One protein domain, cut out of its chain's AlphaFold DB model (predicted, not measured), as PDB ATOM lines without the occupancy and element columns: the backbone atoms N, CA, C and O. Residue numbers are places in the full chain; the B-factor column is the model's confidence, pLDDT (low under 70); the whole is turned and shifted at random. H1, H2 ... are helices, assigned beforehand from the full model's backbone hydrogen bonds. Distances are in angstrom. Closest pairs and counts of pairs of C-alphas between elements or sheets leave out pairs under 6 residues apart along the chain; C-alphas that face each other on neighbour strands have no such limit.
ATOM      1  N   CYS A 133     -55.487  19.996  18.383       72.62
ATOM      2  CA  CYS A 133     -54.377  19.765  17.472       72.62
ATOM      3  C   CYS A 133     -53.158  20.572  17.930       72.62
ATOM      4  O   CYS A 133     -53.107  21.793  17.765       72.62
ATOM      5  N   PHE A 134     -52.165  19.871  18.473       70.31
ATOM      6  CA  PHE A 134     -50.897  20.450  18.926       70.31
ATOM      7  C   PHE A 134     -49.850  20.598  17.811       70.31
ATOM      8  O   PHE A 134     -48.709  20.977  18.072       70.31
ATOM      9  N   GLU A 135     -50.206  20.314  16.555       65.06
ATOM     10  CA  GLU A 135     -49.284  20.530  15.442       65.06
ATOM     11  C   GLU A 135     -48.949  22.021  15.293       65.06
ATOM     12  O   GLU A 135     -49.819  22.891  15.379       65.06
ATOM     13  N   ARG A 136     -47.671  22.319  15.016       58.59
ATOM     14  CA  ARG A 136     -47.106  23.683  15.010       58.59
ATOM     15  C   ARG A 136     -47.857  24.664  14.100       58.59
ATOM     16  O   ARG A 136     -47.859  25.863  14.350       58.59
ATOM     17  N   CYS A 137     -48.492  24.161  13.044       55.34
ATOM     18  CA  CYS A 137     -49.258  24.960  12.090       55.34
ATOM     19  C   CYS A 137     -50.730  25.160  12.499       55.34
ATOM     20  O   CYS A 137     -51.427  25.984  11.903       55.34
ATOM     21  N   CYS A 138     -51.234  24.377  13.453       64.12
ATOM     22  CA  CYS A 138     -52.642  24.341  13.849       64.12
ATOM     23  C   CYS A 138     -52.969  25.288  15.002       64.12
ATOM     24  O   CYS A 138     -54.149  25.512  15.257       64.12
ATOM     25  N   GLY A 139     -51.956  25.847  15.673       64.62
ATOM     26  CA  GLY A 139     -52.135  26.884  16.692       64.62
ATOM     27  C   GLY A 139     -53.029  26.463  17.860       64.62
ATOM     28  O   GLY A 139     -53.705  27.313  18.427       64.62
ATOM     29  N   GLY A 140     -53.090  25.164  18.180       71.19
ATOM     30  CA  GLY A 140     -53.922  24.663  19.277       71.19
ATOM     31  C   GLY A 140     -55.418  24.623  18.963       71.19
ATOM     32  O   GLY A 140     -56.238  24.814  19.856       71.19
ATOM     33  N   ARG A 141     -55.808  24.391  17.701       74.38
ATOM     34  CA  ARG A 141     -57.227  24.263  17.331       74.38
ATOM     35  C   ARG A 141     -57.918  23.147  18.114       74.38
ATOM     36  O   ARG A 141     -57.504  21.991  18.033       74.38
ATOM     37  N   VAL A 142     -58.992  23.511  18.812       79.69
ATOM     38  CA  VAL A 142     -59.851  22.598  19.571       79.69
ATOM     39  C   VAL A 142     -60.990  22.119  18.680       79.69
ATOM     40  O   VAL A 142     -61.648  22.917  18.010       79.69
ATOM     41  N   PHE A 143     -61.224  20.815  18.663       73.19
ATOM     42  CA  PHE A 143     -62.303  20.188  17.917       73.19
ATOM     43  C   PHE A 143     -63.379  19.684  18.867       73.19
ATOM     44  O   PHE A 143     -63.094  19.161  19.938       73.19
ATOM     45  N   SER A 144     -64.630  19.773  18.426       78.56
ATOM     46  CA  SER A 144     -65.791  19.263  19.162       78.56
ATOM     47  C   SER A 144     -65.808  17.737  19.314       78.56
ATOM     48  O   SER A 144     -66.563  17.212  20.121       78.56
ATOM     49  N   SER A 145     -65.008  17.009  18.524       81.88
ATOM     50  CA  SER A 145     -64.963  15.545  18.533       81.88
ATOM     51  C   SER A 145     -63.612  15.006  18.057       81.88
ATOM     52  O   SER A 145     -63.000  15.560  17.137       81.88
ATOM     53  N   ALA A 146     -63.199  13.861  18.609       75.69
ATOM     54  CA  ALA A 146     -62.025  13.091  18.191       75.69
ATOM     55  C   ALA A 146     -62.027  12.773  16.689       75.69
ATOM     56  O   ALA A 146     -60.988  12.752  16.031       75.69
ATOM     57  N   SER A 147     -63.205  12.493  16.127       80.12
ATOM     58  CA  SER A 147     -63.359  12.162  14.706       80.12
ATOM     59  C   SER A 147     -63.062  13.368  13.811       80.12
ATOM     60  O   SER A 147     -62.460  13.210  12.747       80.12
ATOM     61  N   ASN A 148     -63.389  14.572  14.285       77.31
ATOM     62  CA  ASN A 148     -63.112  15.825  13.587       77.31
ATOM     63  C   ASN A 148     -61.613  16.165  13.632       77.31
ATOM     64  O   ASN A 148     -61.044  16.516  12.599       77.31
ATOM     65  N   LEU A 149     -60.948  15.958  14.776       81.94
ATOM     66  CA  LEU A 149     -59.490  16.102  14.893       81.94
ATOM     67  C   LEU A 149     -58.739  15.119  13.977       81.94
ATOM     68  O   LEU A 149     -57.839  15.522  13.246       81.94
ATOM     69  N   ARG A 150     -59.132  13.839  13.955       81.94
ATOM     70  CA  ARG A 150     -58.490  12.823  13.096       81.94
ATOM     71  C   ARG A 150     -58.654  13.124  11.607       81.94
ATOM     72  O   ARG A 150     -57.751  12.861  10.817       81.94
ATOM     73  N   ARG A 151     -59.806  13.669  11.203       81.62
ATOM     74  CA  ARG A 151     -60.028  14.140   9.828       81.62
ATOM     75  C   ARG A 151     -59.123  15.326   9.507       81.62
ATOM     76  O   ARG A 151     -58.430  15.294   8.496       81.62
ATOM     77  N   HIS A 152     -59.061  16.297  10.412       82.75
ATOM     78  CA  HIS A 152     -58.168  17.446  10.307       82.75
ATOM     79  C   HIS A 152     -56.690  17.037  10.165       82.75
ATOM     80  O   HIS A 152     -56.001  17.565   9.295       82.75
ATOM     81  N   GLN A 153     -56.223  16.060  10.949       77.81
ATOM     82  CA  GLN A 153     -54.869  15.499  10.845       77.81
ATOM     83  C   GLN A 153     -54.623  14.828   9.485       77.81
ATOM     84  O   GLN A 153     -53.603  15.078   8.852       77.81
ATOM     85  N   ARG A 154     -55.572  14.023   8.987       77.19
ATOM     86  CA  ARG A 154     -55.462  13.342   7.680       77.19
ATOM     87  C   ARG A 154     -55.482  14.292   6.480       77.19
ATOM     88  O   ARG A 154     -54.867  13.996   5.459       77.19
ATOM     89  N   GLU A 155     -56.222  15.391   6.573       69.06
ATOM     90  CA  GLU A 155     -56.325  16.394   5.508       69.06
ATOM     91  C   GLU A 155     -55.099  17.319   5.493       69.06
ATOM     92  O   GLU A 155     -54.613  17.683   4.421       69.06
ATOM     93  N   ARG A 156     -54.535  17.642   6.666       65.12
ATOM     94  CA  ARG A 156     -53.331  18.483   6.772       65.12
ATOM     95  C   ARG A 156     -52.029  17.742   6.566       65.12
ATOM     96  O   ARG A 156     -51.141  18.333   5.964       65.12
ATOM     97  N   SER A 157     -51.919  16.466   6.928       58.62
ATOM     98  CA  SER A 157     -50.735  15.657   6.591       58.62
ATOM     99  C   SER A 157     -50.460  15.592   5.081       58.62
ATOM    100  O   SER A 157     -49.354  15.264   4.665       58.62
ATOM    101  N   ARG A 158     -51.440  15.974   4.250       54.66
ATOM    102  CA  ARG A 158     -51.325  16.098   2.791       54.66
ATOM    103  C   ARG A 158     -51.045  17.528   2.292       54.66
ATOM    104  O   ARG A 158     -50.766  17.699   1.111       54.66
ATOM    105  N   GLN A 159     -51.117  18.551   3.152       55.56
ATOM    106  CA  GLN A 159     -51.033  19.979   2.786       55.56
ATOM    107  C   GLN A 159     -49.967  20.786   3.560       55.56
ATOM    108  O   GLN A 159     -49.773  21.969   3.286       55.56
ATOM    109  N   THR A 160     -49.241  20.193   4.511       57.19
ATOM    110  CA  THR A 160     -48.310  20.910   5.409       57.19
ATOM    111  C   THR A 160     -46.879  21.054   4.888       57.19
ATOM    112  O   THR A 160     -45.966  21.321   5.666       57.19
ATOM    113  N   HIS A 161     -46.645  20.965   3.577       63.12
ATOM    114  CA  HIS A 161     -45.307  21.177   3.020       63.12
ATOM    115  C   HIS A 161     -45.010  22.674   2.808       63.12
ATOM    116  O   HIS A 161     -44.732  23.134   1.699       63.12
ATOM    117  N   LEU A 162     -45.079  23.462   3.888       72.38
ATOM    118  CA  LEU A 162     -44.553  24.827   3.889       72.38
ATOM    119  C   LEU A 162     -43.033  24.742   3.738       72.38
ATOM    120  O   LEU A 162     -42.304  24.418   4.669       72.38
ATOM    121  N   SER A 163     -42.549  25.022   2.535       75.56
ATOM    122  CA  SER A 163     -41.122  25.050   2.237       75.56
ATOM    123  C   SER A 163     -40.498  26.323   2.813       75.56
ATOM    124  O   SER A 163     -40.938  27.428   2.502       75.56
ATOM    125  N   ILE A 164     -39.489  26.183   3.671       79.38
ATOM    126  CA  ILE A 164     -38.823  27.309   4.343       79.38
ATOM    127  C   ILE A 164     -37.538  27.661   3.583       79.38
ATOM    128  O   ILE A 164     -36.818  26.774   3.123       79.38
ATOM    129  N   CYS A 165     -37.256  28.954   3.409       81.75
ATOM    130  CA  CYS A 165     -35.976  29.405   2.862       81.75
ATOM    131  C   CYS A 165     -34.869  29.272   3.926       81.75
ATOM    132  O   CYS A 165     -34.996  29.904   4.974       81.75
ATOM    133  N   PRO A 166     -33.770  28.540   3.661       76.69
ATOM    134  CA  PRO A 166     -32.673  28.361   4.621       76.69
ATOM    135  C   PRO A 166     -31.905  29.656   4.904       76.69
ATOM    136  O   PRO A 166     -31.195  29.748   5.895       76.69
ATOM    137  N   LEU A 167     -32.047  30.662   4.037       72.75
ATOM    138  CA  LEU A 167     -31.325  31.920   4.153       72.75
ATOM    139  C   LEU A 167     -32.122  33.036   4.826       72.75
ATOM    140  O   LEU A 167     -31.503  34.041   5.090       72.75
ATOM    141  N   CYS A 168     -33.451  32.962   5.001       80.12
ATOM    142  CA  CYS A 168     -34.272  34.007   5.673       80.12
ATOM    143  C   CYS A 168     -35.420  33.477   6.519       80.12
ATOM    144  O   CYS A 168     -36.233  34.261   7.009       80.12
ATOM    145  N   ASN A 169     -35.531  32.158   6.631       77.00
ATOM    146  CA  ASN A 169     -36.571  31.461   7.373       77.00
ATOM    147  C   ASN A 169     -37.999  31.864   6.973       77.00
ATOM    148  O   ASN A 169     -38.954  31.635   7.713       77.00
ATOM    149  N   ARG A 170     -38.180  32.426   5.769       79.50
ATOM    150  CA  ARG A 170     -39.507  32.739   5.239       79.50
ATOM    151  C   ARG A 170     -40.191  31.455   4.783       79.50
ATOM    152  O   ARG A 170     -39.591  30.660   4.059       79.50
ATOM    153  N   SER A 171     -41.439  31.270   5.199       81.31
ATOM    154  CA  SER A 171     -42.283  30.135   4.825       81.31
ATOM    155  C   SER A 171     -42.983  30.382   3.489       81.31
ATOM    156  O   SER A 171     -43.601  31.431   3.290       81.31
ATOM    157  N   PHE A 172     -42.931  29.399   2.596       78.69
ATOM    158  CA  PHE A 172     -43.579  29.424   1.289       78.69
ATOM    159  C   PHE A 172     -44.537  28.246   1.158       78.69
ATOM    160  O   PHE A 172     -44.164  27.106   1.423       78.69
ATOM    161  N   TYR A 173     -45.751  28.518   0.680       80.38
ATOM    162  CA  TYR A 173     -46.762  27.488   0.415       80.38
ATOM    163  C   TYR A 173     -46.385  26.553  -0.750       80.38
ATOM    164  O   TYR A 173     -46.935  25.466  -0.876       80.38
ATOM    165  N   ARG A 174     -45.444  26.957  -1.617       82.25
ATOM    166  CA  ARG A 174     -44.993  26.165  -2.770       82.25
ATOM    167  C   ARG A 174     -43.468  26.102  -2.820       82.25
ATOM    168  O   ARG A 174     -42.801  27.121  -2.653       82.25
ATOM    169  N   ARG A 175     -42.920  24.926  -3.142       80.38
ATOM    170  CA  ARG A 175     -41.469  24.720  -3.297       80.38
ATOM    171  C   ARG A 175     -40.874  25.601  -4.401       80.38
ATOM    172  O   ARG A 175     -39.873  26.267  -4.168       80.38
ATOM    173  N   TRP A 176     -41.550  25.700  -5.547       86.31
ATOM    174  CA  TRP A 176     -41.120  26.543  -6.671       86.31
ATOM    175  C   TRP A 176     -40.944  28.020  -6.288       86.31
ATOM    176  O   TRP A 176     -39.964  28.653  -6.671       86.31
ATOM    177  N   THR A 177     -41.856  28.585  -5.487       86.50
ATOM    178  CA  THR A 177     -41.749  29.995  -5.082       86.50
ATOM    179  C   THR A 177     -40.605  30.231  -4.102       86.50
ATOM    180  O   THR A 177     -39.973  31.287  -4.168       86.50
ATOM    181  N   ARG A 178     -40.279  29.253  -3.244       86.69
ATOM    182  CA  ARG A 178     -39.038  29.273  -2.453       86.69
ATOM    183  C   ARG A 178     -37.810  29.229  -3.366       86.69
ATOM    184  O   ARG A 178     -36.885  30.010  -3.166       86.69
ATOM    185  N   ASP A 179     -37.800  28.352  -4.361       84.12
ATOM    186  CA  ASP A 179     -36.646  28.169  -5.248       84.12
ATOM    187  C   ASP A 179     -36.400  29.429  -6.090       84.12
ATOM    188  O   ASP A 179     -35.287  29.947  -6.132       84.12
ATOM    189  N   GLN A 180     -37.454  30.042  -6.629       86.88
ATOM    190  CA  GLN A 180     -37.359  31.330  -7.316       86.88
ATOM    191  C   GLN A 180     -36.924  32.474  -6.383       86.88
ATOM    192  O   GLN A 180     -36.215  33.390  -6.801       86.88
ATOM    193  N   HIS A 181     -37.309  32.427  -5.106       87.44
ATOM    194  CA  HIS A 181     -36.833  33.366  -4.091       87.44
ATOM    195  C   HIS A 181     -35.323  33.220  -3.814       87.44
ATOM    196  O   HIS A 181     -34.647  34.243  -3.642       87.44
ATOM    197  N   LEU A 182     -34.806  31.985  -3.798       83.94
ATOM    198  CA  LEU A 182     -33.378  31.675  -3.668       83.94
ATOM    199  C   LEU A 182     -32.596  32.111  -4.909       83.94
ATOM    200  O   LEU A 182     -31.629  32.855  -4.772       83.94
ATOM    201  N   LEU A 183     -33.067  31.742  -6.104       84.88
ATOM    202  CA  LEU A 183     -32.457  32.115  -7.386       84.88
ATOM    203  C   LEU A 183     -32.348  33.634  -7.548       84.88
ATOM    204  O   LEU A 183     -31.309  34.155  -7.938       84.88
ATOM    205  N   ARG A 184     -33.402  34.375  -7.188       83.25
ATOM    206  CA  ARG A 184     -33.406  35.847  -7.260       83.25
ATOM    207  C   ARG A 184     -32.651  36.518  -6.115       83.25
ATOM    208  O   ARG A 184     -32.705  37.744  -6.018       83.25
ATOM    209  N   LEU A 185     -32.076  35.744  -5.185       75.06
ATOM    210  CA  LEU A 185     -31.467  36.223  -3.940       75.06
ATOM    211  C   LEU A 185     -32.321  37.298  -3.247       75.06
ATOM    212  O   LEU A 185     -31.809  38.211  -2.601       75.06
ATOM    213  N   SER A 186     -33.652  37.201  -3.368       76.25
ATOM    214  CA  SER A 186     -34.580  38.229  -2.861       76.25
ATOM    215  C   SER A 186     -34.547  38.296  -1.337       76.25
ATOM    216  O   SER A 186     -34.843  39.323  -0.733       76.25
ATOM    217  N   CYS A 187     -34.094  37.199  -0.741       77.06
ATOM    218  CA  CYS A 187     -33.579  37.083   0.603       77.06
ATOM    219  C   CYS A 187     -32.638  38.251   0.974       77.06
ATOM    220  O   CYS A 187     -32.917  39.002   1.907       77.06
ATOM    221  N   ARG A 188     -31.567  38.480   0.194       64.25
ATOM    222  CA  ARG A 188     -30.496  39.454   0.483       64.25
ATOM    223  C   ARG A 188     -30.968  40.907   0.467       64.25
ATOM    224  O   ARG A 188     -30.455  41.709   1.242       64.25
ATOM    225  N   ARG A 189     -31.966  41.246  -0.360       58.06
ATOM    226  CA  ARG A 189     -32.555  42.598  -0.370       58.06
ATOM    227  C   ARG A 189     -33.198  42.945   0.971       58.06
ATOM    228  O   ARG A 189     -33.053  44.070   1.421       58.06
ATOM    229  N   ARG A 190     -33.824  41.970   1.641       55.97
ATOM    230  CA  ARG A 190     -34.403  42.158   2.980       55.97
ATOM    231  C   ARG A 190     -33.359  42.102   4.101       55.97
ATOM    232  O   ARG A 190     -33.549  42.769   5.114       55.97
ATOM    233  N   TRP A 191     -32.267  41.356   3.913       50.06
ATOM    234  CA  TRP A 191     -31.130  41.319   4.845       50.06
ATOM    235  C   TRP A 191     -30.325  42.621   4.863       50.06
ATOM    236  O   TRP A 191     -29.957  43.077   5.941       50.06
ATOM    237  N   ARG A 192     -30.123  43.288   3.713       51.81
ATOM    238  CA  ARG A 192     -29.487  44.621   3.690       51.81
ATOM    239  C   ARG A 192     -30.320  45.679   4.416       51.81
ATOM    240  O   ARG A 192     -29.751  46.549   5.057       51.81
ATOM    241  N   SER A 193     -31.649  45.574   4.379       52.91
ATOM    242  CA  SER A 193     -32.547  46.477   5.115       52.91
ATOM    243  C   SER A 193     -32.574  46.232   6.628       52.91
ATOM    244  O   SER A 193     -33.153  47.036   7.350       52.91
ATOM    245  N   ARG A 194     -32.023  45.108   7.113       54.03
ATOM    246  CA  ARG A 194     -32.074  44.705   8.529       54.03
ATOM    247  C   ARG A 194     -30.711  44.576   9.209       54.03
ATOM    248  O   ARG A 194     -30.681  44.154  10.354       54.03
TER     249      ARG A 194
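AT A GLANCE: This is residues 133 to 194 of the 210 residues of an uncharacterized protein of Aureobasidium pullulans (UniProt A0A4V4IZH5). This is a stretched-out chain with two lobes: H1, with the loop of residues 133 to 145 beside it, makes one, and H2, H3 and the short pairing of residues 163 to 164 with 171 to 172 make the other. The 62 printed residues hold three named helices, H1, H2, H3, and no named strand; the class is all helix, though under half of the residues are in named elements. It is only just extended, close to loose, with a radius of gyration of the C-alphas of 16.1 A, and a rod of 48 by 23 by 12 A.

HOW THE PARTS SIT: Go first to H1, residues 146 to 156, which is apart from H2, residues 175 to 183, and from H3, residues 186 to 192. H2 and H3 are close but not clearly touching, at a steep tilt of 51 degrees, the same way; their closest C-alphas, of His 181 and Cys 187, are 6.8 A apart. Every O i to N i+4 pair is within hydrogen-bond range in H1 and H2, and 2 of 3 in H3.

IN THESE COORDINATES: Find C-alpha 146 at (-62.025, 13.091, 18.191); from there H1 runs 15.3 A. H2 runs 12.4 A, and H3 10.5 A to C-alpha 192 at (-29.487, 44.621, 3.690).

THE WHOLE: The C-alphas farthest apart, of Ser 145 and Arg 192, are 48.2 A apart. The printed part has no cut; the link H1 to H2 is long, H2 to H3 tight. The pLDDT is under 70 in residues 135 to 139, 155 to 161 and 188 to 194.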